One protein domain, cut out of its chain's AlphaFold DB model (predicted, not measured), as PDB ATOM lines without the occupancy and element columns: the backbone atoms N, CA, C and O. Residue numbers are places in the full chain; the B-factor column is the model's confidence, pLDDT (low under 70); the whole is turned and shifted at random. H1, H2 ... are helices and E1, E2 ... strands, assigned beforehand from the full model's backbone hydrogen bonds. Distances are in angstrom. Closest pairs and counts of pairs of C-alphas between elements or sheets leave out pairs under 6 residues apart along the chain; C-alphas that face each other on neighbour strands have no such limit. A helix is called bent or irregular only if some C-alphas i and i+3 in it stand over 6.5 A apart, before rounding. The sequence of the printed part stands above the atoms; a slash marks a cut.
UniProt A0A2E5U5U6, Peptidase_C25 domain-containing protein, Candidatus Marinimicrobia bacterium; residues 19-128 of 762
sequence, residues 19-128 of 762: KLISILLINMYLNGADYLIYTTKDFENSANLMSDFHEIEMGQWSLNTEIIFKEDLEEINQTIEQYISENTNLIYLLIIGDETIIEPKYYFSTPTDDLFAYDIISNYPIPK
ATOM      1  N   LYS A  19     477.560 454.883 331.243       36.12
ATOM      2  CA  LYS A  19     478.022 454.139 330.074       36.12
ATOM      3  C   LYS A  19     477.351 452.765 329.943       36.12
ATOM      4  O   LYS A  19     477.021 452.387 328.827       36.12
ATOM      5  N   LEU A  20     477.107 452.061 331.056       43.31
ATOM      6  CA  LEU A  20     476.380 450.786 331.070       43.31
ATOM      7  C   LEU A  20     474.905 450.994 330.728       43.31
ATOM      8  O   LEU A  20     474.417 450.327 329.831       43.31
ATOM      9  N   ILE A  21     474.240 451.972 331.356       48.78
ATOM     10  CA  ILE A  21     472.837 452.305 331.049       48.78
ATOM     11  C   ILE A  21     472.685 452.692 329.577       48.78
ATOM     12  O   ILE A  21     471.771 452.228 328.910       48.78
ATOM     13  N   SER A  22     473.599 453.503 329.034       39.62
ATOM     14  CA  SER A  22     473.535 453.866 327.617       39.62
ATOM     15  C   SER A  22     473.777 452.679 326.683       39.62
ATOM     16  O   SER A  22     473.215 452.664 325.600       39.62
ATOM     17  N   ILE A  23     474.586 451.689 327.076       44.12
ATOM     18  CA  ILE A  23     474.810 450.471 326.279       44.12
ATOM     19  C   ILE A  23     473.600 449.530 326.384       44.12
ATOM     20  O   ILE A  23     473.203 448.973 325.366       44.12
ATOM     21  N   LEU A  24     472.979 449.416 327.564       45.41
ATOM     22  CA  LEU A  24     471.740 448.660 327.779       45.41
ATOM     23  C   LEU A  24     470.589 449.250 326.954       45.41
ATOM     24  O   LEU A  24     469.992 448.549 326.149       45.41
ATOM     25  N   LEU A  25     470.366 450.566 327.060       44.34
ATOM     26  CA  LEU A  25     469.329 451.281 326.309       44.34
ATOM     27  C   LEU A  25     469.566 451.236 324.794       44.34
ATOM     28  O   LEU A  25     468.612 451.157 324.033       44.34
ATOM     29  N   ILE A  26     470.823 451.285 324.334       42.78
ATOM     30  CA  ILE A  26     471.150 451.169 322.903       42.78
ATOM     31  C   ILE A  26     470.952 449.730 322.402       42.78
ATOM     32  O   ILE A  26     470.503 449.563 321.273       42.78
ATOM     33  N   ASN A  27     471.234 448.705 323.213       43.34
ATOM     34  CA  ASN A  27     470.943 447.311 322.859       43.34
ATOM     35  C   ASN A  27     469.434 447.019 322.846       43.34
ATOM     36  O   ASN A  27     468.975 446.382 321.903       43.34
ATOM     37  N   MET A  28     468.661 447.544 323.806       49.06
ATOM     38  CA  MET A  28     467.190 447.448 323.817       49.06
ATOM     39  C   MET A  28     466.555 448.121 322.593       49.06
ATOM     40  O   MET A  28     465.592 447.615 322.036       49.06
ATOM     41  N   TYR A  29     467.116 449.242 322.124       45.66
ATOM     42  CA  TYR A  29     466.588 449.952 320.952       45.66
ATOM     43  C   TYR A  29     466.990 449.323 319.603       45.66
ATOM     44  O   TYR A  29     466.436 449.692 318.567       45.66
ATOM     45  N   LEU A  30     468.004 448.447 319.581       47.59
ATOM     46  CA  LEU A  30     468.542 447.835 318.356       47.59
ATOM     47  C   LEU A  30     468.111 446.375 318.159       47.59
ATOM     48  O   LEU A  30     468.125 445.911 317.018       47.59
ATOM     49  N   ASN A  31     467.718 445.675 319.224       59.78
ATOM     50  CA  ASN A  31     467.165 444.323 319.175       59.78
ATOM     51  C   ASN A  31     465.639 444.382 319.339       59.78
ATOM     52  O   ASN A  31     465.129 445.229 320.062       59.78
ATOM     53  N   GLY A  32     464.899 443.514 318.641       74.25
ATOM     54  CA  GLY A  32     463.449 443.379 318.868       74.25
ATOM     55  C   GLY A  32     463.142 442.863 320.280       74.25
ATOM     56  O   GLY A  32     464.066 442.557 321.031       74.25
ATOM     57  N   ALA A  33     461.863 442.777 320.645       89.00
ATOM     58  CA  ALA A  33     461.464 442.227 321.938       89.00
ATOM     59  C   ALA A  33     461.833 440.736 322.056       89.00
ATOM     60  O   ALA A  33     461.748 439.993 321.075       89.00
ATOM     61  N   ASP A  34     462.204 440.319 323.268       93.12
ATOM     62  CA  ASP A  34     462.476 438.924 323.640       93.12
ATOM     63  C   ASP A  34     461.306 438.333 324.455       93.12
ATOM     64  O   ASP A  34     461.082 437.118 324.447       93.12
ATOM     65  N   TYR A  35     460.552 439.191 325.153       97.44
ATOM     66  CA  TYR A  35     459.432 438.832 326.021       97.44
ATOM     67  C   TYR A  35     458.175 439.615 325.651       97.44
ATOM     68  O   TYR A  35     458.121 440.834 325.798       97.44
ATOM     69  N   LEU A  36     457.155 438.904 325.173       98.31
ATOM     70  CA  LEU A  36     455.868 439.492 324.826       98.31
ATOM     71  C   LEU A  36     454.869 439.301 325.969       98.31
ATOM     72  O   LEU A  36     454.651 438.177 326.414       98.31
ATOM     73  N   ILE A  37     454.217 440.381 326.390       98.69
ATOM     74  CA  ILE A  37     453.090 440.369 327.323       98.69
ATOM     75  C   ILE A  37     451.815 440.604 326.512       98.69
ATOM     76  O   ILE A  37     451.633 441.663 325.913       98.69
ATOM     77  N   TYR A  38     450.926 439.613 326.486       98.56
ATOM     78  CA  TYR A  38     449.661 439.663 325.761       98.56
ATOM     79  C   TYR A  38     448.475 439.698 326.727       98.56
ATOM     80  O   TYR A  38     448.292 438.790 327.543       98.56
ATOM     81  N   THR A  39     447.661 440.751 326.648       98.62
ATOM     82  CA  THR A  39     446.514 440.939 327.548       98.62
ATOM     83  C   THR A  39     445.446 441.870 326.951       98.62
ATOM     84  O   THR A  39     445.423 442.097 325.744       98.62
ATOM     85  N   THR A  40     444.524 442.375 327.770       98.31
ATOM     86  CA  THR A  40     443.511 443.387 327.419       98.31
ATOM     87  C   THR A  40     443.827 444.721 328.090       98.31
ATOM     88  O   THR A  40     444.605 444.774 329.047       98.31
ATOM     89  N   LYS A  41     443.230 445.819 327.617       97.81
ATOM     90  CA  LYS A  41     443.497 447.165 328.167       97.81
ATOM     91  C   LYS A  41     443.125 447.298 329.649       97.81
ATOM     92  O   LYS A  41     443.720 448.107 330.354       97.81
ATOM     93  N   ASP A  42     442.207 446.471 330.143       97.81
ATOM     94  CA  ASP A  42     441.825 446.440 331.560       97.81
ATOM     95  C   ASP A  42     442.967 445.971 332.490       97.81
ATOM     96  O   ASP A  42     442.923 446.238 333.690       97.81
ATOM     97  N   PHE A  43     444.008 445.332 331.941       98.50
ATOM     98  CA  PHE A  43     445.205 444.861 332.652       98.50
ATOM     99  C   PHE A  43     446.457 445.700 332.340       98.50
ATOM    100  O   PHE A  43     447.582 445.262 332.593       98.50
ATOM    101  N   GLU A  44     446.297 446.908 331.784       98.12
ATOM    102  CA  GLU A  44     447.416 447.787 331.416       98.12
ATOM    103  C   GLU A  44     448.376 448.037 332.593       98.12
ATOM    104  O   GLU A  44     449.592 448.026 332.401       98.12
ATOM    105  N   ASN A  45     447.873 448.210 333.820       98.19
ATOM    106  CA  ASN A  45     448.742 448.439 334.980       98.19
ATOM    107  C   ASN A  45     449.582 447.198 335.311       98.19
ATOM    108  O   ASN A  45     450.796 447.322 335.464       98.19
ATOM    109  N   SER A  46     448.973 446.009 335.378       98.38
ATOM    110  CA  SER A  46     449.700 444.754 335.612       98.38
ATOM    111  C   SER A  46     450.711 444.460 334.501       98.38
ATOM    112  O   SER A  46     451.831 444.045 334.785       98.38
ATOM    113  N   ALA A  47     450.353 444.708 333.238       98.56
ATOM    114  CA  ALA A  47     451.262 444.515 332.113       98.56
ATOM    115  C   ALA A  47     452.488 445.435 332.206       98.56
ATOM    116  O   ALA A  47     453.614 444.966 332.047       98.56
ATOM    117  N   ASN A  48     452.282 446.718 332.530       98.50
ATOM    118  CA  ASN A  48     453.379 447.658 332.764       98.50
ATOM    119  C   ASN A  48     454.230 447.250 333.974       98.50
ATOM    120  O   ASN A  48     455.450 447.292 333.887       98.50
ATOM    121  N   LEU A  49     453.617 446.792 335.071       98.31
ATOM    122  CA  LEU A  49     454.348 446.326 336.253       98.31
ATOM    123  C   LEU A  49     455.271 445.143 335.923       98.31
ATOM    124  O   LEU A  49     456.422 445.114 336.355       98.31
ATOM    125  N   MET A  50     454.778 444.179 335.144       98.31
ATOM    126  CA  MET A  50     455.562 443.014 334.732       98.31
ATOM    127  C   MET A  50     456.668 443.372 333.731       98.31
ATOM    128  O   MET A  50     457.777 442.843 333.811       98.31
ATOM    129  N   SER A  51     456.375 444.290 332.808       98.31
ATOM    130  CA  SER A  51     457.353 444.860 331.878       98.31
ATOM    131  C   SER A  51     458.474 445.580 332.635       98.31
ATOM    132  O   SER A  51     459.638 445.213 332.486       98.31
ATOM    133  N   ASP A  52     458.136 446.507 333.537       97.38
ATOM    134  CA  ASP A  52     459.097 447.246 334.365       97.38
ATOM    135  C   ASP A  52     459.968 446.299 335.204       97.38
ATOM    136  O   ASP A  52     461.186 446.482 335.292       97.38
ATOM    137  N   PHE A  53     459.372 445.254 335.785       96.81
ATOM    138  CA  PHE A  53     460.103 444.233 336.533       96.81
ATOM    139  C   PHE A  53     461.196 443.579 335.670       96.81
ATOM    140  O   PHE A  53     462.373 443.592 336.049       96.81
ATOM    141  N   HIS A  54     460.840 443.078 334.483       96.19
ATOM    142  CA  HIS A  54     461.779 442.407 333.580       96.19
ATOM    143  C   HIS A  54     462.770 443.354 332.896       96.19
ATOM    144  O   HIS A  54     463.912 442.961 332.665       96.19
ATOM    145  N   GLU A  55     462.415 444.603 332.609       94.75
ATOM    146  CA  GLU A  55     463.340 445.549 331.970       94.75
ATOM    147  C   GLU A  55     464.313 446.191 332.961       94.75
ATOM    148  O   GLU A  55     465.490 446.387 332.646       94.75
ATOM    149  N   ILE A  56     463.837 446.529 334.162       92.81
ATOM    150  CA  ILE A  56     464.526 447.456 335.068       92.81
ATOM    151  C   ILE A  56     465.081 446.740 336.302       92.81
ATOM    152  O   ILE A  56     466.211 447.020 336.712       92.81
ATOM    153  N   GLU A  57     464.307 445.843 336.915       93.12
ATOM    154  CA  GLU A  57     464.626 445.291 338.242       93.12
ATOM    155  C   GLU A  57     465.490 444.022 338.180       93.12
ATOM    156  O   GLU A  57     466.276 443.761 339.091       93.12
ATOM    157  N   MET A  58     465.411 443.272 337.079       88.56
ATOM    158  CA  MET A  58     466.022 441.943 336.919       88.56
ATOM    159  C   MET A  58     467.547 441.926 336.693       88.56
ATOM    160  O   MET A  58     468.192 440.872 336.755       88.56
ATOM    161  N   GLY A  59     468.171 443.085 336.472       87.88
ATOM    162  CA  GLY A  59     469.623 443.218 336.356       87.88
ATOM    163  C   GLY A  59     470.209 442.395 335.203       87.88
ATOM    164  O   GLY A  59     469.978 442.691 334.036       87.88
ATOM    165  N   GLN A  60     471.010 441.368 335.508       85.00
ATOM    166  CA  GLN A  60     471.569 440.489 334.467       85.00
ATOM    167  C   GLN A  60     470.520 439.578 333.810       85.00
ATOM    168  O   GLN A  60     470.766 439.046 332.732       85.00
ATOM    169  N   TRP A  61     469.362 439.412 334.452       89.00
ATOM    170  CA  TRP A  61     468.241 438.620 333.955       89.00
ATOM    171  C   TRP A  61     467.251 439.439 333.120       89.00
ATOM    172  O   TRP A  61     466.233 438.887 332.700       89.00
ATOM    173  N   SER A  62     467.533 440.724 332.881       92.94
ATOM    174  CA  SER A  62     466.619 441.609 332.166       92.94
ATOM    175  C   SER A  62     466.342 441.152 330.735       92.94
ATOM    176  O   SER A  62     467.227 440.640 330.046       92.94
ATOM    177  N   LEU A  63     465.108 441.372 330.289       93.88
ATOM    178  CA  LEU A  63     464.615 441.041 328.951       93.88
ATOM    179  C   LEU A  63     464.076 442.304 328.279       93.88
ATOM    180  O   LEU A  63     463.566 443.184 328.964       93.88
ATOM    181  N   ASN A  64     464.179 442.398 326.951       94.81
ATOM    182  CA  ASN A  64     463.495 443.454 326.205       94.81
ATOM    183  C   ASN A  64     462.014 443.088 326.079       94.81
ATOM    184  O   ASN A  64     461.702 442.027 325.520       94.81
ATOM    185  N   THR A  65     461.119 443.925 326.602       96.62
ATOM    186  CA  THR A  65     459.703 443.576 326.710       96.62
ATOM    187  C   THR A  65     458.841 444.345 325.722       96.62
ATOM    188  O   THR A  65     459.154 445.458 325.305       96.62
ATOM    189  N   GLU A  66     457.731 443.736 325.326       97.06
ATOM    190  CA  GLU A  66     456.697 444.392 324.537       97.06
ATOM    191  C   GLU A  66     455.326 444.027 325.101       97.06
ATOM    192  O   GLU A  66     455.083 442.872 325.447       97.06
ATOM    193  N   ILE A  67     454.429 445.008 325.198       98.25
ATOM    194  CA  ILE A  67     453.048 444.806 325.648       98.25
ATOM    195  C   ILE A  67     452.126 444.949 324.444       98.25
ATOM    196  O   ILE A  67     452.189 445.945 323.724       98.25
ATOM    197  N   ILE A  68     451.240 443.972 324.255       97.62
ATOM    198  CA  ILE A  68     450.220 444.000 323.211       97.62
ATOM    199  C   ILE A  68     448.853 443.744 323.806       97.62
ATOM    200  O   ILE A  68     448.612 442.739 324.480       97.62
ATOM    201  N   PHE A  69     447.939 444.647 323.472       98.25
ATOM    202  CA  PHE A  69     446.544 444.529 323.829       98.25
ATOM    203  C   PHE A  69     445.760 443.847 322.710       98.25
ATOM    204  O   PHE A  69     445.894 444.183 321.529       98.25
ATOM    205  N   LYS A  70     444.904 442.894 323.082       97.56
ATOM    206  CA  LYS A  70     443.973 442.208 322.177       97.56
ATOM    207  C   LYS A  70     443.156 443.199 321.348       97.56
ATOM    208  O   LYS A  70     442.993 443.007 320.147       97.56
ATOM    209  N   GLU A  71     442.701 444.280 321.971       98.00
ATOM    210  CA  GLU A  71     441.924 445.339 321.335       98.00
ATOM    211  C   GLU A  71     442.705 446.034 320.213       98.00
ATOM    212  O   GLU A  71     442.129 446.351 319.175       98.00
ATOM    213  N   ASP A  72     444.015 446.234 320.380       96.50
ATOM    214  CA  ASP A  72     444.848 446.885 319.362       96.50
ATOM    215  C   ASP A  72     445.045 445.980 318.138       96.50
ATOM    216  O   ASP A  72     445.005 446.453 317.001       96.50
ATOM    217  N   LEU A  73     445.191 444.667 318.351       94.81
ATOM    218  CA  LEU A  73     445.251 443.677 317.268       94.81
ATOM    219  C   LEU A  73     443.922 443.581 316.503       94.81
ATOM    220  O   LEU A  73     443.910 443.510 315.270       94.81
ATOM    221  N   GLU A  74     442.797 443.630 317.221       93.94
ATOM    222  CA  GLU A  74     441.458 443.651 316.625       93.94
ATOM    223  C   GLU A  74     441.237 444.903 315.757       93.94
ATOM    224  O   GLU A  74     440.689 444.789 314.656       93.94
ATOM    225  N   GLU A  75     441.719 446.078 316.185       93.81
ATOM    226  CA  GLU A  75     441.628 447.330 315.417       93.81
ATOM    227  C   GLU A  75     442.333 447.252 314.051       93.81
ATOM    228  O   GLU A  75     441.845 447.816 313.064       93.81
ATOM    229  N   ILE A  76     443.451 446.524 313.967       93.06
ATOM    230  CA  ILE A  76     444.219 446.330 312.725       93.06
ATOM    231  C   ILE A  76     443.894 445.013 312.001       93.06
ATOM    232  O   ILE A  76     444.501 444.718 310.968       93.06
ATOM    233  N   ASN A  77     442.904 444.253 312.486       92.69
ATOM    234  CA  ASN A  77     442.487 442.953 311.947       92.69
ATOM    235  C   ASN A  77     443.665 441.966 311.798       92.69
ATOM    236  O   ASN A  77     443.781 441.259 310.791       92.69
ATOM    237  N   GLN A  78     444.538 441.945 312.805       93.69
ATOM    238  CA  GLN A  78     445.659 441.021 312.937       93.69
ATOM    239  C   GLN A  78     445.380 440.064 314.100       93.69
ATOM    240  O   GLN A  78     444.770 440.451 315.091       93.69
ATOM    241  N   THR A  79     445.797 438.803 313.994       93.25
ATOM    242  CA  THR A  79     445.736 437.876 315.136       93.25
ATOM    243  C   THR A  79     447.064 437.844 315.885       93.25
ATOM    244  O   THR A  79     448.113 438.152 315.319       93.25
ATOM    245  N   ILE A  80     447.046 437.417 317.147       94.38
ATOM    246  CA  ILE A  80     448.272 437.260 317.939       94.38
ATOM    247  C   ILE A  80     449.253 436.269 317.291       94.38
ATOM    248  O   ILE A  80     450.454 436.520 317.269       94.38
ATOM    249  N   GLU A  81     448.762 435.197 316.660       92.38
ATOM    250  CA  GLU A  81     449.620 434.234 315.959       92.38
ATOM    251  C   GLU A  81     450.309 434.872 314.740       92.38
ATOM    252  O   GLU A  81     451.477 434.588 314.463       92.38
ATOM    253  N   GLN A  82     449.603 435.753 314.015       91.75
ATOM    254  CA  GLN A  82     450.187 436.516 312.909       91.75
ATOM    255  C   GLN A  82     451.263 437.468 313.420       91.75
ATOM    256  O   GLN A  82     452.366 437.470 312.877       91.75
ATOM    257  N   TYR A  83     450.970 438.210 314.490       93.06
ATOM    258  CA  TYR A  83     451.927 439.120 315.111       93.06
ATOM    259  C   TYR A  83     453.216 438.401 315.527       93.06
ATOM    260  O   TYR A  83     454.317 438.810 315.155       93.06
ATOM    261  N   ILE A  84     453.088 437.283 316.244       93.38
ATOM    262  CA  ILE A  84     454.236 436.494 316.700       93.38
ATOM    263  C   ILE A  84     455.034 435.954 315.507       93.38
ATOM    264  O   ILE A  84     456.262 435.963 315.529       93.38
ATOM    265  N   SER A  85     454.365 435.532 314.429       89.50
ATOM    266  CA  SER A  85     455.051 435.026 313.233       89.50
ATOM    267  C   SER A  85     455.890 436.080 312.495       89.50
ATOM    268  O   SER A  85     456.850 435.723 311.810       89.50
ATOM    269  N   GLU A  86     455.547 437.363 312.638       89.25
ATOM    270  CA  GLU A  86     456.278 438.496 312.056       89.25
ATOM    271  C   GLU A  86     457.472 438.931 312.927       89.25
ATOM    272  O   GLU A  86     458.410 439.549 312.417       89.25
ATOM    273  N   ASN A  87     457.482 438.550 314.211       87.50
ATOM    274  CA  ASN A  87     458.474 438.951 315.209       87.50
ATOM    275  C   ASN A  87     459.341 437.765 315.655       87.50
ATOM    276  O   ASN A  87     459.111 437.128 316.679       87.50
ATOM    277  N   THR A  88     460.396 437.480 314.892       85.69
ATOM    278  CA  THR A  88     461.222 436.270 315.072       85.69
ATOM    279  C   THR A  88     462.187 436.297 316.261       85.69
ATOM    280  O   THR A  88     462.871 435.304 316.484       85.69
ATOM    281  N   ASN A  89     462.302 437.421 316.975       90.88
ATOM    282  CA  ASN A  89     463.199 437.551 318.132       90.88
ATOM    283  C   ASN A  89     462.541 437.119 319.448       90.88
ATOM    284  O   ASN A  89     463.245 436.915 320.428       90.88
ATOM    285  N   LEU A  90     461.213 436.959 319.459       95.00
ATOM    286  CA  LEU A  90     460.475 436.561 320.650       95.00
ATOM    287  C   LEU A  90     460.944 435.189 321.144       95.00
ATOM    288  O   LEU A  90     461.096 434.248 320.364       95.00
ATOM    289  N   ILE A  91     461.129 435.080 322.458       96.00
ATOM    290  CA  ILE A  91     461.518 433.848 323.155       96.00
ATOM    291  C   ILE A  91     460.414 433.432 324.129       96.00
ATOM    292  O   ILE A  91     460.069 432.252 324.209       96.00
ATOM    293  N   TYR A  92     459.846 434.401 324.845       98.00
ATOM    294  CA  TYR A  92     458.856 434.190 325.897       98.00
ATOM    295  C   TYR A  92     457.538 434.891 325.555       98.00
ATOM    296  O   TYR A  92     457.533 435.976 324.969       98.00
ATOM    297  N   LEU A  93     456.425 434.283 325.960       98.44
ATOM    298  CA  LEU A  93     455.088 434.871 325.901       98.44
ATOM    299  C   LEU A  93     454.416 434.722 327.264       98.44
ATOM    300  O   LEU A  93     454.167 433.600 327.705       98.44
ATOM    301  N   LEU A  94     454.080 435.839 327.897       98.75
ATOM    302  CA  LEU A  94     453.194 435.858 329.051       98.75
ATOM    303  C   LEU A  94     451.790 436.279 328.631       98.75
ATOM    304  O   LEU A  94     451.602 437.323 328.011       98.75
ATOM    305  N   ILE A  95     450.800 435.488 329.030       98.69
ATOM    306  CA  ILE A  95     449.387 435.846 328.936       98.69
ATOM    307  C   ILE A  95     448.922 436.338 330.308       98.69
ATOM    308  O   ILE A  95     449.116 435.645 331.305       98.69
ATOM    309  N   ILE A  96     448.293 437.513 330.378       98.56
ATOM    310  CA  ILE A  96     447.669 438.003 331.617       98.56
ATOM    311  C   ILE A  96     446.153 437.995 331.431       98.56
ATOM    312  O   ILE A  96     445.633 438.708 330.569       98.56
ATOM    313  N   GLY A  97     445.466 437.180 332.233       97.06
ATOM    314  CA  GLY A  97     444.015 437.021 332.211       97.06
ATOM    315  C   GLY A  97     443.576 435.556 332.288       97.06
ATOM    316  O   GLY A  97     444.258 434.657 331.782       97.06
ATOM    317  N   ASP A  98     442.419 435.326 332.905       95.50
ATOM    318  CA  ASP A  98     441.718 434.036 332.906       95.50
ATOM    319  C   ASP A  98     441.127 433.672 331.519       95.50
ATOM    320  O   ASP A  98     441.378 434.344 330.506       95.50
ATOM    321  N   GLU A  99     440.355 432.584 331.443       94.94
ATOM    322  CA  GLU A  99     439.716 432.115 330.208       94.94
ATOM    323  C   GLU A  99     438.638 433.059 329.661       94.94
ATOM    324  O   GLU A  99     438.311 432.992 328.472       94.94
ATOM    325  N   THR A 100     438.081 433.935 330.498       95.38
ATOM    326  CA  THR A 100     437.064 434.919 330.108       95.38
ATOM    327  C   THR A 100     437.690 436.174 329.499       95.38
ATOM    328  O   THR A 100     437.081 436.805 328.629       95.38
ATOM    329  N   ILE A 101     438.924 436.501 329.895       96.56
ATOM    330  CA  ILE A 101     439.701 437.626 329.364       96.56
ATOM    331  C   ILE A 101     440.438 437.216 328.080       96.56
ATOM    332  O   ILE A 101     440.210 437.788 327.003       96.56
ATOM    333  N   ILE A 102     441.292 436.189 328.166       96.81
ATOM    334  CA  ILE A 102     442.036 435.624 327.033       96.81
ATOM    335  C   ILE A 102     441.704 434.137 326.911       96.81
ATOM    336  O   ILE A 102     442.351 433.283 327.523       96.81
ATOM    337  N   GLU A 103     440.720 433.836 326.061       95.31
ATOM    338  CA  GLU A 103     440.272 432.467 325.795       95.31
ATOM    339  C   GLU A 103     441.447 431.571 325.349       95.31
ATOM    340  O   GLU A 103     442.169 431.930 324.407       95.31
ATOM    341  N   PRO A 104     441.650 430.403 325.986       93.69
ATOM    342  CA  PRO A 104     442.663 429.458 325.549       93.69
ATOM    343  C   PRO A 104     442.293 428.841 324.203       93.69
ATOM    344  O   PRO A 104     441.142 428.815 323.765       93.69
ATOM    345  N   LYS A 105     443.293 428.287 323.530       94.44
ATOM    346  CA  LYS A 105     443.091 427.547 322.285       94.44
ATOM    347  C   LYS A 105     442.870 426.068 322.588       94.44
ATOM    348  O   LYS A 105     443.218 425.580 323.657       94.44
ATOM    349  N   TYR A 106     442.321 425.330 321.625       94.81
ATOM    350  CA  TYR A 106     441.942 423.931 321.831       94.81
ATOM    351  C   TYR A 106     442.621 422.998 320.832       94.81
ATOM    352  O   TYR A 106     442.453 423.137 319.618       94.81
ATOM    353  N   TYR A 107     443.307 421.979 321.347       93.12
ATOM    354  CA  TYR A 107     443.812 420.853 320.565       93.12
ATOM    355  C   TYR A 107     443.141 419.561 321.036       93.12
ATOM    356  O   TYR A 107     443.233 419.196 322.204       93.12
ATOM    357  N   PHE A 108     442.396 418.885 320.152       89.62
ATOM    358  CA  PHE A 108     441.551 417.730 320.506       89.62
ATOM    359  C   PHE A 108     440.685 417.956 321.765       89.62
ATOM    360  O   PHE A 108     440.617 417.107 322.652       89.62
ATOM    361  N   SER A 109     440.011 419.109 321.839       89.75
ATOM    362  CA  SER A 109     439.185 419.536 322.989       89.75
ATOM    363  C   SER A 109     439.954 419.728 324.303       89.75
ATOM    364  O   SER A 109     439.340 419.845 325.358       89.75
ATOM    365  N   THR A 110     441.286 419.758 324.258       92.00
ATOM    366  CA  THR A 110     442.126 420.100 325.408       92.00
ATOM    367  C   THR A 110     442.519 421.575 325.325       92.00
ATOM    368  O   THR A 110     443.110 421.953 324.308       92.00
ATOM    369  N   PRO A 111     442.199 422.394 326.343       94.25
ATOM    370  CA  PRO A 111     442.689 423.766 326.446       94.25
ATOM    371  C   PRO A 111     444.217 423.775 326.511       94.25
ATOM    372  O   PRO A 111     444.808 423.054 327.312       94.25
ATOM    373  N   THR A 112     444.878 424.561 325.674       94.19
ATOM    374  CA  THR A 112     446.340 424.641 325.627       94.19
ATOM    375  C   THR A 112     446.781 426.021 325.171       94.19
ATOM    376  O   THR A 112     446.243 426.564 324.201       94.19
ATOM    377  N   ASP A 113     447.779 426.574 325.858       95.12
ATOM    378  CA  ASP A 113     448.370 427.852 325.466       95.12
ATOM    379  C   ASP A 113     449.471 427.673 324.404       95.12
ATOM    380  O   ASP A 113     449.821 428.632 323.718       95.12
ATOM    381  N   ASP A 114     449.928 426.438 324.145       94.50
ATOM    382  CA  ASP A 114     450.936 426.138 323.113       94.50
ATOM    383  C   ASP A 114     450.520 426.653 321.726       94.50
ATOM    384  O   ASP A 114     451.357 427.041 320.918       94.50
ATOM    385  N   LEU A 115     449.217 426.696 321.439       94.69
ATOM    386  CA  LEU A 115     448.675 427.119 320.146       94.69
ATOM    387  C   LEU A 115     448.690 428.641 319.912       94.69
ATOM    388  O   LEU A 115     448.381 429.061 318.795       94.69
ATOM    389  N   PHE A 116     449.055 429.469 320.898       94.94
ATOM    390  CA  PHE A 116     449.291 430.904 320.664       94.94
ATOM    391  C   PHE A 116     450.540 431.152 319.814       94.94
ATOM    392  O   PHE A 116     450.600 432.119 319.057       94.94
ATOM    393  N   ALA A 117     451.517 430.249 319.883       91.81
ATOM    394  CA  ALA A 117     452.698 430.275 319.042       91.81
ATOM    395  C   ALA A 117     453.181 428.843 318.841       91.81
ATOM    396  O   ALA A 117     453.783 428.294 319.752       91.81
ATOM    397  N   TYR A 118     452.949 428.242 317.669       93.06
ATOM    398  CA  TYR A 118     453.277 426.830 317.439       93.06
ATOM    399  C   TYR A 118     453.836 426.521 316.047       93.06
ATOM    400  O   TYR A 118     453.644 427.267 315.080       93.06
ATOM    401  N   ASP A 119     454.506 425.374 315.961       90.12
ATOM    402  CA  ASP A 119     454.705 424.583 314.749       90.12
ATOM    403  C   ASP A 119     453.958 423.250 314.860       90.12
ATOM    404  O   ASP A 119     453.602 422.794 315.945       90.12
ATOM    405  N   ILE A 120     453.720 422.604 313.716       89.81
ATOM    406  CA  ILE A 120     453.132 421.262 313.669       89.81
ATOM    407  C   ILE A 120     454.234 420.256 313.349       89.81
ATOM    408  O   ILE A 120     454.789 420.266 312.249       89.81
ATOM    409  N   ILE A 121     454.495 419.334 314.279       88.56
ATOM    410  CA  ILE A 121     455.429 418.219 314.087       88.56
ATOM    411  C   ILE A 121     454.670 416.912 314.297       88.56
ATOM    412  O   ILE A 121     454.131 416.653 315.369       88.56
ATOM    413  N   SER A 122     454.606 416.070 313.258       86.00
ATOM    414  CA  SER A 122     453.908 414.773 313.304       86.00
ATOM    415  C   SER A 122     452.469 414.868 313.844       86.00
ATOM    416  O   SER A 122     452.028 414.025 314.619       86.00
ATOM    417  N   ASN A 123     451.741 415.899 313.399       87.12
ATOM    418  CA  ASN A 123     450.391 416.301 313.820       87.12
ATOM    419  C   ASN A 123     450.274 416.961 315.199       87.12
ATOM    420  O   ASN A 123     449.212 417.505 315.468       87.12
ATOM    421  N   TYR A 124     451.310 416.983 316.035       88.94
ATOM    422  CA  TYR A 124     451.245 417.624 317.349       88.94
ATOM    423  C   TYR A 124     451.621 419.109 317.282       88.94
ATOM    424  O   TYR A 124     452.579 419.446 316.576       88.94
ATOM    425  N   PRO A 125     450.908 419.991 318.013       90.25
ATOM    426  CA  PRO A 125     451.340 421.361 318.199       90.25
ATOM    427  C   PRO A 125     452.535 421.367 319.145       90.25
ATOM    428  O   PRO A 125     452.508 420.747 320.211       90.25
ATOM    429  N   ILE A 126     453.583 422.053 318.725       90.00
ATOM    430  CA  ILE A 126     454.770 422.289 319.527       90.00
ATOM    431  C   ILE A 126     454.920 423.789 319.676       90.00
ATOM    432  O   ILE A 126     454.920 424.469 318.647       90.00
ATOM    433  N   PRO A 127     455.010 424.303 320.912       91.31
ATOM    434  CA  PRO A 127     455.145 425.729 321.111       91.31
ATOM    435  C   PRO A 127     456.410 426.244 320.400       91.31
ATOM    436  O   PRO A 127     457.396 425.527 320.268       91.31
ATOM    437  N   LYS A 128     456.369 427.475 319.892       91.75
ATOM    438  CA  LYS A 128     457.520 428.219 319.346       91.75
ATOM    439  C   LYS A 128     458.181 429.088 320.396       91.75
ATOM    440  O   LYS A 128     459.372 429.361 320.306       91.75
TER     441      LYS A 128
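AT A GLANCE: This is residues 19 to 128 of the 762 residues of the protein "Peptidase_C25 domain-containing protein" of Candidatus Marinimicrobia bacterium (UniProt A0A2E5U5U6). A small parallel sheet of three strands, E2 E1 E3, has the long helix H2 packed over one face along its strands. Beyond edge strand E3 the chain makes two small hairpins, E4 with E5 and E6 with E7; H1 lies at one end of the longest axis and the hairpin E4 and E5 at the other. The 110 printed residues hold four named helices and seven named strands, in the order H1 E1 H2 E2 H3 H4 E3 E4 E5 E6 E7, of mixed class. The whole is only just compact, close to loose, with a radius of gyration of the C-alphas of 15.4 A, and only just elongated, spanning 52 by 34 by 26 A.

HOW THE PARTS SIT: Start at E1, residues 35 to 39, the inner strand. Its parallel neighbour E2, residues 65 to 69, has N 68 and O 37 2.9 A apart, within hydrogen-bond range. On the other side is E3, residues 92 to 96, also parallel, with N 38 and O 94 at 2.8 A. H2, residues 41 to 57, is on this sheet at a height of 8.8 A, over E2 and E1, making two layers, helix on sheet; the C-alphas of Ser 51 and Thr 65 are its closest to E2, 5.8 A. E1, H2 and E2 form a strand-helix-strand unit, two parallel neighbour strands with a helix between, its crossover right-handed. E2, then H3, residues 70 to 75, and H4, residues 80 to 86, then E3 form a split unit, with E1 between its strands, also right-handed. H3 is not on the sheet; H4 only grazes it with residues 80 to 84. H3 and H4 are close but not clearly touching, closest at C-alphas Leu 73 and Ile 80, 7.1 A, and about perpendicular at 74 degrees. The hairpin of E4, residues 105 to 107, and E5, residues 110 to 112, is antiparallel, with N 112 and O 105 at 2.8 A. In the antiparallel hairpin of E6, residues 118 to 121, and E7, residues 124 to 127, N 119 and O 126 are 2.9 A apart. H1, residues 19 to 30, is not on the sheet and is apart from H2. Every O i to N i+4 pair is within hydrogen-bond range in H1, H3 and H4; in H2 11 of 13 are.

IN THESE COORDINATES: Find C-alpha 19 at (478.022, 454.139, 330.074), where H1 begins its 16.3 A. E1 runs 13.2 A from C-alpha 35 at (459.432, 438.832, 326.021), E2 13.5 A and E3 13.1 A. H2 spans 23.5 A; it is irregular, with C-alphas 42 and 45 8.0 A apart, and has a kink of 26 degrees near residue 48. E7 ends at C-alpha 127 (455.145, 425.729, 321.111).

THE WHOLE: Lys 19 and Ser 109 have the two C-alphas farthest apart, 52.5 A. The printed part has no cut and no long link. Look for pLDDT under 70 at residues 19 to 31; the mean of the printed part is 88.3.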